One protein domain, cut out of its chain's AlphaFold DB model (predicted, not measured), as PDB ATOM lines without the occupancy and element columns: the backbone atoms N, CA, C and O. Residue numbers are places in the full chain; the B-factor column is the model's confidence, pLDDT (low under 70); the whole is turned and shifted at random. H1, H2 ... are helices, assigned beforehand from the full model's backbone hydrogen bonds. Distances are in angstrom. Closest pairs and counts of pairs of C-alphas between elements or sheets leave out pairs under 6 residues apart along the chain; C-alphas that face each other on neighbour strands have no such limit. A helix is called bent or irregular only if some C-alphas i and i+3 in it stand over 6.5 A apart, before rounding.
ATOM      1  N   TYR A   2     324.191 177.112 265.063       81.50
ATOM      2  CA  TYR A   2     322.944 176.937 265.839       81.50
ATOM      3  C   TYR A   2     322.431 175.486 265.876       81.50
ATOM      4  O   TYR A   2     322.309 174.907 266.947       81.50
ATOM      5  N   VAL A   3     322.254 174.854 264.709       80.25
ATOM      6  CA  VAL A   3     321.813 173.446 264.611       80.25
ATOM      7  C   VAL A   3     322.765 172.486 265.333       80.25
ATOM      8  O   VAL A   3     322.315 171.509 265.912       80.25
ATOM      9  N   SER A   4     324.068 172.780 265.357       80.38
ATOM     10  CA  SER A   4     325.061 171.963 266.066       80.38
ATOM     11  C   SER A   4     324.970 172.130 267.583       80.38
ATOM     12  O   SER A   4     325.162 171.155 268.297       80.38
ATOM     13  N   ILE A   5     324.681 173.340 268.072       81.31
ATOM     14  CA  ILE A   5     324.492 173.623 269.503       81.31
ATOM     15  C   ILE A   5     323.198 172.968 269.981       81.31
ATOM     16  O   ILE A   5     323.203 172.279 270.991       81.31
ATOM     17  N   VAL A   6     322.118 173.086 269.208       79.81
ATOM     18  CA  VAL A   6     320.834 172.437 269.501       79.81
ATOM     19  C   VAL A   6     320.944 170.905 269.419       79.81
ATOM     20  O   VAL A   6     320.433 170.186 270.270       79.81
ATOM     21  N   ALA A   7     321.670 170.364 268.441       78.75
ATOM     22  CA  ALA A   7     321.950 168.928 268.398       78.75
ATOM     23  C   ALA A   7     322.791 168.472 269.605       78.75
ATOM     24  O   ALA A   7     322.538 167.403 270.151       78.75
ATOM     25  N   ALA A   8     323.738 169.295 270.069       78.12
ATOM     26  CA  ALA A   8     324.506 169.029 271.282       78.12
ATOM     27  C   ALA A   8     323.652 169.127 272.559       78.12
ATOM     28  O   ALA A   8     323.854 168.319 273.460       78.12
ATOM     29  N   THR A   9     322.664 170.034 272.637       74.81
ATOM     30  CA  THR A   9     321.711 170.089 273.765       74.81
ATOM     31  C   THR A   9     320.835 168.848 273.813       74.81
ATOM     32  O   THR A   9     320.666 168.268 274.880       74.81
ATOM     33  N   PHE A  10     320.310 168.407 272.666       75.06
ATOM     34  CA  PHE A  10     319.506 167.185 272.597       75.06
ATOM     35  C   PHE A  10     320.347 165.929 272.848       75.06
ATOM     36  O   PHE A  10     319.888 165.027 273.541       75.06
ATOM     37  N   GLY A  11     321.594 165.894 272.372       75.56
ATOM     38  CA  GLY A  11     322.541 164.826 272.680       75.56
ATOM     39  C   GLY A  11     322.855 164.752 274.175       75.56
ATOM     40  O   GLY A  11     322.709 163.695 274.776       75.56
ATOM     41  N   ALA A  12     323.203 165.876 274.809       72.19
ATOM     42  CA  ALA A  12     323.464 165.939 276.248       72.19
ATOM     43  C   ALA A  12     322.231 165.561 277.094       72.19
ATOM     44  O   ALA A  12     322.376 164.915 278.127       72.19
ATOM     45  N   ALA A  13     321.024 165.901 276.631       68.38
ATOM     46  CA  ALA A  13     319.773 165.504 277.273       68.38
ATOM     47  C   ALA A  13     319.486 163.992 277.170       68.38
ATOM     48  O   ALA A  13     318.879 163.433 278.076       68.38
ATOM     49  N   GLN A  14     319.935 163.318 276.104       68.38
ATOM     50  CA  GLN A  14     319.735 161.873 275.906       68.38
ATOM     51  C   GLN A  14     320.659 160.994 276.763       68.38
ATOM     52  O   GLN A  14     320.293 159.865 277.083       68.38
ATOM     53  N   TYR A  15     321.844 161.489 277.134       68.62
ATOM     54  CA  TYR A  15     322.795 160.747 277.971       68.62
ATOM     55  C   TYR A  15     322.521 160.875 279.478       68.62
ATOM     56  O   TYR A  15     323.068 160.093 280.255       68.62
ATOM     57  N   GLU A  16     321.680 161.822 279.908       69.12
ATOM     58  CA  GLU A  16     321.341 161.986 281.323       69.12
ATOM     59  C   GLU A  16     320.140 161.079 281.687       69.12
ATOM     60  O   GLU A  16     319.041 161.264 281.157       69.12
ATOM     61  N   PRO A  17     320.294 160.111 282.614       64.88
ATOM     62  CA  PRO A  17     319.250 159.126 282.928       64.88
ATOM     63  C   PRO A  17     317.973 159.751 283.519       64.88
ATOM     64  O   PRO A  17     316.902 159.163 283.422       64.88
ATOM     65  N   ALA A  18     318.067 160.963 284.079       62.34
ATOM     66  CA  ALA A  18     316.943 161.715 284.639       62.34
ATOM     67  C   ALA A  18     316.125 162.516 283.596       62.34
ATOM     68  O   ALA A  18     315.107 163.100 283.954       62.34
ATOM     69  N   LEU A  19     316.558 162.570 282.325       61.28
ATOM     70  CA  LEU A  19     315.868 163.283 281.233       61.28
ATOM     71  C   LEU A  19     315.260 162.348 280.170       61.28
ATOM     72  O   LEU A  19     314.732 162.820 279.160       61.28
ATOM     73  N   GLN A  20     315.312 161.030 280.380       64.62
ATOM     74  CA  GLN A  20     314.684 160.068 279.476       64.62
ATOM     75  C   GLN A  20     313.158 160.263 279.460       64.62
ATOM     76  O   GLN A  20     312.575 160.523 280.514       64.62
ATOM     77  N   PRO A  21     312.486 160.109 278.302       61.62
ATOM     78  CA  PRO A  21     311.060 160.422 278.138       61.62
ATOM     79  C   PRO A  21     310.131 159.659 279.099       61.62
ATOM     80  O   PRO A  21     308.998 160.077 279.307       61.62
ATOM     81  N   GLU A  22     310.616 158.576 279.708       59.88
ATOM     82  CA  GLU A  22     309.899 157.753 280.688       59.88
ATOM     83  C   GLU A  22     309.968 158.302 282.130       59.88
ATOM     84  O   GLU A  22     309.078 158.024 282.927       59.88
ATOM     85  N   VAL A  23     310.980 159.116 282.468       59.03
ATOM     86  CA  VAL A  23     311.258 159.627 283.835       59.03
ATOM     87  C   VAL A  23     310.856 161.102 284.006       59.03
ATOM     88  O   VAL A  23     310.687 161.587 285.120       59.03
ATOM     89  N   VAL A  24     310.619 161.819 282.901       58.28
ATOM     90  CA  VAL A  24     310.279 163.261 282.872       58.28
ATOM     91  C   VAL A  24     308.968 163.607 283.609       58.28
ATOM     92  O   VAL A  24     308.750 164.766 283.952       58.28
ATOM     93  N   MET A  25     308.104 162.624 283.885       57.34
ATOM     94  CA  MET A  25     306.788 162.819 284.517       57.34
ATOM     95  C   MET A  25     306.753 162.484 286.019       57.34
ATOM     96  O   MET A  25     305.695 162.617 286.636       57.34
ATOM     97  N   ASP A  26     307.866 162.041 286.615       64.44
ATOM     98  CA  ASP A  26     307.903 161.691 288.037       64.44
ATOM     99  C   ASP A  26     308.174 162.932 288.904       64.44
ATOM    100  O   ASP A  26     309.245 163.536 288.855       64.44
ATOM    101  N   TYR A  27     307.192 163.325 289.719       66.62
ATOM    102  CA  TYR A  27     307.255 164.523 290.565       66.62
ATOM    103  C   TYR A  27     308.260 164.399 291.727       66.62
ATOM    104  O   TYR A  27     308.512 165.387 292.419       66.62
ATOM    105  N   GLN A  28     308.815 163.204 291.963       64.12
ATOM    106  CA  GLN A  28     309.802 162.942 293.017       64.12
ATOM    107  C   GLN A  28     311.257 162.933 292.514       64.12
ATOM    108  O   GLN A  28     312.181 162.909 293.331       64.12
ATOM    109  N   ALA A  29     311.489 162.978 291.198       65.81
ATOM    110  CA  ALA A  29     312.828 162.967 290.616       65.81
ATOM    111  C   ALA A  29     313.374 164.395 290.412       65.81
ATOM    112  O   ALA A  29     312.702 165.275 289.877       65.81
ATOM    113  N   PHE A  30     314.623 164.642 290.824       68.25
ATOM    114  CA  PHE A  30     315.301 165.918 290.572       68.25
ATOM    115  C   PHE A  30     315.575 166.086 289.074       68.25
ATOM    116  O   PHE A  30     316.252 165.253 288.475       68.25
ATOM    117  N   PHE A  31     315.093 167.184 288.487       69.12
ATOM    118  CA  PHE A  31     315.304 167.512 287.078       69.12
ATOM    119  C   PHE A  31     316.543 168.418 286.923       69.12
ATOM    120  O   PHE A  31     316.469 169.609 287.248       69.12
ATOM    121  N   PRO A  32     317.700 167.915 286.441       70.38
ATOM    122  CA  PRO A  32     318.948 168.678 286.362       70.38
ATOM    123  C   PRO A  32     318.964 169.653 285.169       70.38
ATOM    124  O   PRO A  32     319.874 169.634 284.338       70.38
ATOM    125  N   ILE A  33     317.978 170.555 285.090       72.94
ATOM    126  CA  ILE A  33     317.858 171.536 283.999       72.94
ATOM    127  C   ILE A  33     319.069 172.464 283.928       72.94
ATOM    128  O   ILE A  33     319.465 172.872 282.841       72.94
ATOM    129  N   GLY A  34     319.714 172.733 285.070       78.00
ATOM    130  CA  GLY A  34     320.864 173.630 285.179       78.00
ATOM    131  C   GLY A  34     322.073 173.230 284.325       78.00
ATOM    132  O   GLY A  34     322.870 174.095 283.986       78.00
ATOM    133  N   LYS A  35     322.200 171.957 283.920       74.88
ATOM    134  CA  LYS A  35     323.246 171.527 282.971       74.88
ATOM    135  C   LYS A  35     322.889 171.842 281.513       74.88
ATOM    136  O   LYS A  35     323.777 172.070 280.699       74.88
ATOM    137  N   VAL A  36     321.596 171.854 281.185       78.19
ATOM    138  CA  VAL A  36     321.078 172.076 279.825       78.19
ATOM    139  C   VAL A  36     320.851 173.568 279.553       78.19
ATOM    140  O   VAL A  36     321.073 174.021 278.430       78.19
ATOM    141  N   VAL A  37     320.482 174.345 280.580       83.75
ATOM    142  CA  VAL A  37     320.251 175.801 280.499       83.75
ATOM    143  C   VAL A  37     321.404 176.585 279.857       83.75
ATOM    144  O   VAL A  37     321.121 177.289 278.894       83.75
ATOM    145  N   PRO A  38     322.684 176.474 280.272       83.75
ATOM    146  CA  PRO A  38     323.749 177.304 279.692       83.75
ATOM    147  C   PRO A  38     323.974 177.014 278.201       83.75
ATOM    148  O   PRO A  38     324.278 177.906 277.407       83.75
ATOM    149  N   LEU A  39     323.779 175.759 277.787       79.94
ATOM    150  CA  LEU A  39     323.905 175.369 276.389       79.94
ATOM    151  C   LEU A  39     322.702 175.872 275.568       79.94
ATOM    152  O   LEU A  39     322.886 176.342 274.443       79.94
ATOM    153  N   LEU A  40     321.499 175.881 276.151       82.62
ATOM    154  CA  LEU A  40     320.306 176.494 275.560       82.62
ATOM    155  C   LEU A  40     320.430 178.025 275.447       82.62
ATOM    156  O   LEU A  40     320.094 178.584 274.404       82.62
ATOM    157  N   GLU A  41     320.960 178.700 276.468       87.56
ATOM    158  CA  GLU A  41     321.232 180.143 276.454       87.56
ATOM    159  C   GLU A  41     322.210 180.513 275.339       87.56
ATOM    160  O   GLU A  41     321.933 181.426 274.559       87.56
ATOM    161  N   SER A  42     323.294 179.744 275.174       85.56
ATOM    162  CA  SER A  42     324.229 179.939 274.059       85.56
ATOM    163  C   SER A  42     323.546 179.761 272.693       85.56
ATOM    164  O   SER A  42     323.792 180.531 271.760       85.56
ATOM    165  N   GLY A  43     322.622 178.797 272.584       87.44
ATOM    166  CA  GLY A  43     321.794 178.581 271.399       87.44
ATOM    167  C   GLY A  43     320.884 179.774 271.102       87.44
ATOM    168  O   GLY A  43     320.835 180.230 269.959       87.44
ATOM    169  N   ASN A  44     320.233 180.327 272.129       88.88
ATOM    170  CA  ASN A  44     319.395 181.520 272.021       88.88
ATOM    171  C   ASN A  44     320.204 182.765 271.640       88.88
ATOM    172  O   ASN A  44     319.760 183.531 270.787       88.88
ATOM    173  N   SER A  45     321.408 182.955 272.190       90.44
ATOM    174  CA  SER A  45     322.297 184.046 271.774       90.44
ATOM    175  C   SER A  45     322.667 183.929 270.293       90.44
ATOM    176  O   SER A  45     322.581 184.907 269.553       90.44
ATOM    177  N   VAL A  46     323.021 182.728 269.819       90.56
ATOM    178  CA  VAL A  46     323.311 182.495 268.393       90.56
ATOM    179  C   VAL A  46     322.066 182.713 267.530       90.56
ATOM    180  O   VAL A  46     322.176 183.289 266.448       90.56
ATOM    181  N   LEU A  47     320.885 182.297 267.991       90.19
ATOM    182  CA  LEU A  47     319.625 182.546 267.291       90.19
ATOM    183  C   LEU A  47     319.322 184.047 267.186       90.19
ATOM    184  O   LEU A  47     318.919 184.500 266.118       90.19
ATOM    185  N   ALA A  48     319.580 184.826 268.240       93.44
ATOM    186  CA  ALA A  48     319.433 186.280 268.221       93.44
ATOM    187  C   ALA A  48     320.368 186.929 267.184       93.44
ATOM    188  O   ALA A  48     319.919 187.742 266.375       93.44
ATOM    189  N   TRP A  49     321.636 186.505 267.125       93.38
ATOM    190  CA  TRP A  49     322.577 186.945 266.086       93.38
ATOM    191  C   TRP A  49     322.116 186.564 264.674       93.38
ATOM    192  O   TRP A  49     322.193 187.379 263.756       93.38
ATOM    193  N   LEU A  50     321.598 185.348 264.483       91.44
ATOM    194  CA  LEU A  50     321.046 184.913 263.196       91.44
ATOM    195  C   LEU A  50     319.808 185.723 262.800       91.44
ATOM    196  O   LEU A  50     319.669 186.071 261.629       91.44
ATOM    197  N   GLY A  51     318.942 186.055 263.759       92.62
ATOM    198  CA  GLY A  51     317.806 186.949 263.554       92.62
ATOM    199  C   GLY A  51     318.254 188.338 263.102       92.62
ATOM    200  O   GLY A  51     317.749 188.849 262.102       92.62
ATOM    201  N   LEU A  52     319.262 188.910 263.767       92.38
ATOM    202  CA  LEU A  52     319.864 190.193 263.396       92.38
ATOM    203  C   LEU A  52     320.451 190.157 261.975       92.38
ATOM    204  O   LEU A  52     320.140 191.023 261.160       92.38
ATOM    205  N   PHE A  53     321.245 189.138 261.632       90.69
ATOM    206  CA  PHE A  53     321.782 188.993 260.274       90.69
ATOM    207  C   PHE A  53     320.693 188.738 259.226       90.69
ATOM    208  O   PHE A  53     320.809 189.205 258.092       90.69
ATOM    209  N   GLY A  54     319.618 188.042 259.603       91.69
ATOM    210  CA  GLY A  54     318.426 187.872 258.776       91.69
ATOM    211  C   GLY A  54     317.796 189.213 258.403       91.69
ATOM    212  O   GLY A  54     317.532 189.452 257.226       91.69
ATOM    213  N   TRP A  55     317.647 190.118 259.373       91.06
ATOM    214  CA  TRP A  55     317.172 191.483 259.134       91.06
ATOM    215  C   TRP A  55     318.174 192.335 258.346       91.06
ATOM    216  O   TRP A  55     317.776 193.027 257.413       91.06
ATOM    217  N   LEU A  56     319.480 192.239 258.622       87.19
ATOM    218  CA  LEU A  56     320.508 192.953 257.847       87.19
ATOM    219  C   LEU A  56     320.528 192.536 256.371       87.19
ATOM    220  O   LEU A  56     320.822 193.353 255.499       87.19
ATOM    221  N   LYS A  57     320.145 191.294 256.058       87.56
ATOM    222  CA  LYS A  57     320.006 190.825 254.672       87.56
ATOM    223  C   LYS A  57     318.973 191.633 253.880       87.56
ATOM    224  O   LYS A  57     319.100 191.722 252.660       87.56
ATOM    225  N   ILE A  58     317.998 192.261 254.541       86.25
ATOM    226  CA  ILE A  58     317.011 193.139 253.893       86.25
ATOM    227  C   ILE A  58     317.685 194.347 253.230       86.25
ATOM    228  O   ILE A  58     317.273 194.738 252.138       86.25
ATOM    229  N   LEU A  59     318.784 194.865 253.795       81.69
ATOM    230  CA  LEU A  59     319.549 195.977 253.210       81.69
ATOM    231  C   LEU A  59     320.068 195.653 251.802       81.69
ATOM    232  O   LEU A  59     320.129 196.536 250.950       81.69
ATOM    233  N   LYS A  60     320.357 194.375 251.514       83.25
ATOM    234  CA  LYS A  60     320.726 193.927 250.162       83.25
ATOM    235  C   LYS A  60     319.578 194.096 249.168       83.25
ATOM    236  O   LYS A  60     319.818 194.414 248.013       83.25
ATOM    237  N   TYR A  61     318.336 193.869 249.587       84.62
ATOM    238  CA  TYR A  61     317.173 194.019 248.709       84.62
ATOM    239  C   TYR A  61     316.759 195.484 248.541       84.62
ATOM    240  O   TYR A  61     316.103 195.828 247.562       84.62
ATOM    241  N   PHE A  62     317.203 196.366 249.439       81.12
ATOM    242  CA  PHE A  62     316.997 197.807 249.322       81.12
ATOM    243  C   PHE A  62     317.674 198.399 248.076       81.12
ATOM    244  O   PHE A  62     317.153 199.338 247.481       81.12
ATOM    245  N   SER A  63     318.771 197.792 247.603       77.31
ATOM    246  CA  SER A  63     319.428 198.198 246.353       77.31
ATOM    247  C   SER A  63     318.597 197.909 245.098       77.31
ATOM    248  O   SER A  63     318.934 198.408 244.029       77.31
ATOM    249  N   LEU A  64     317.549 197.082 245.200       81.56
ATOM    250  CA  LEU A  64     316.647 196.773 244.088       81.56
ATOM    251  C   LEU A  64     315.684 197.938 243.798       81.56
ATOM    252  O   LEU A  64     315.116 198.025 242.714       81.56
ATOM    253  N   VAL A  65     315.507 198.838 244.768       83.75
ATOM    254  CA  VAL A  65     314.630 200.001 244.663       83.75
ATOM    255  C   VAL A  65     315.434 201.176 244.097       83.75
ATOM    256  O   VAL A  65     316.371 201.666 244.726       83.75
TER     257      VAL A  65
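What this domain is: This is residues 2 to 65 of the 479 residues of the protein "Hypothetical protein" of Alexandrium andersonii (UniProt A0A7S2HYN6). This is a lopsided helical hairpin: a short helix, H1, lies side by side with part of a much longer helix, H2, and a long loop joins them at one end. At the other end H2 runs on past H1, and residues 51 to 65, of which 51 to 62 belong to H2, stick out as a free arm. The printed part has 64 residues, with two named helices, H1 then H2, no named strand, and the class all helix. The whole is extended, with a radius of gyration of the C-alphas of 17.9 A, and spans 61 by 17 by 17 A.

Where its parts are: H1 takes residues 2 to 15, from C-alpha 2 at (322.944, 176.937, 265.839), and is 20.2 A long from first to last C-alpha. Residues 16 to 32 belong to no named element. H2 takes residues 33 to 62, 43.5 A from C-alpha 33 at (317.858, 171.536, 283.999) to C-alpha 62 at (316.997, 197.807, 249.322). H2 is only just irregular: C-alphas 35 and 38 are 6.7 A apart.

How they stand to each other: H1 and H2 form a helical hairpin and run opposite ways at a shallow tilt of 17 degrees. H2 touches H1 with residues 36 to 47 alone; the closest C-alphas, of Tyr 2 and Gly 43, are 5.9 A apart. In H1 every O i to N i+4 pair is within hydrogen-bond range; in H2, 20 of 26 are.

The domain as a whole: The C-alphas of Gln 28 and Val 65, the two farthest apart, are 61.1 A apart. Without the stretch that stands free, the body spans 38 by 15 by 13 A. The link from H1 to H2 is long, with 17 residues. The printed part has no cut. The mean pLDDT of the printed part is 77.7, and residues 13 to 31 are under 70.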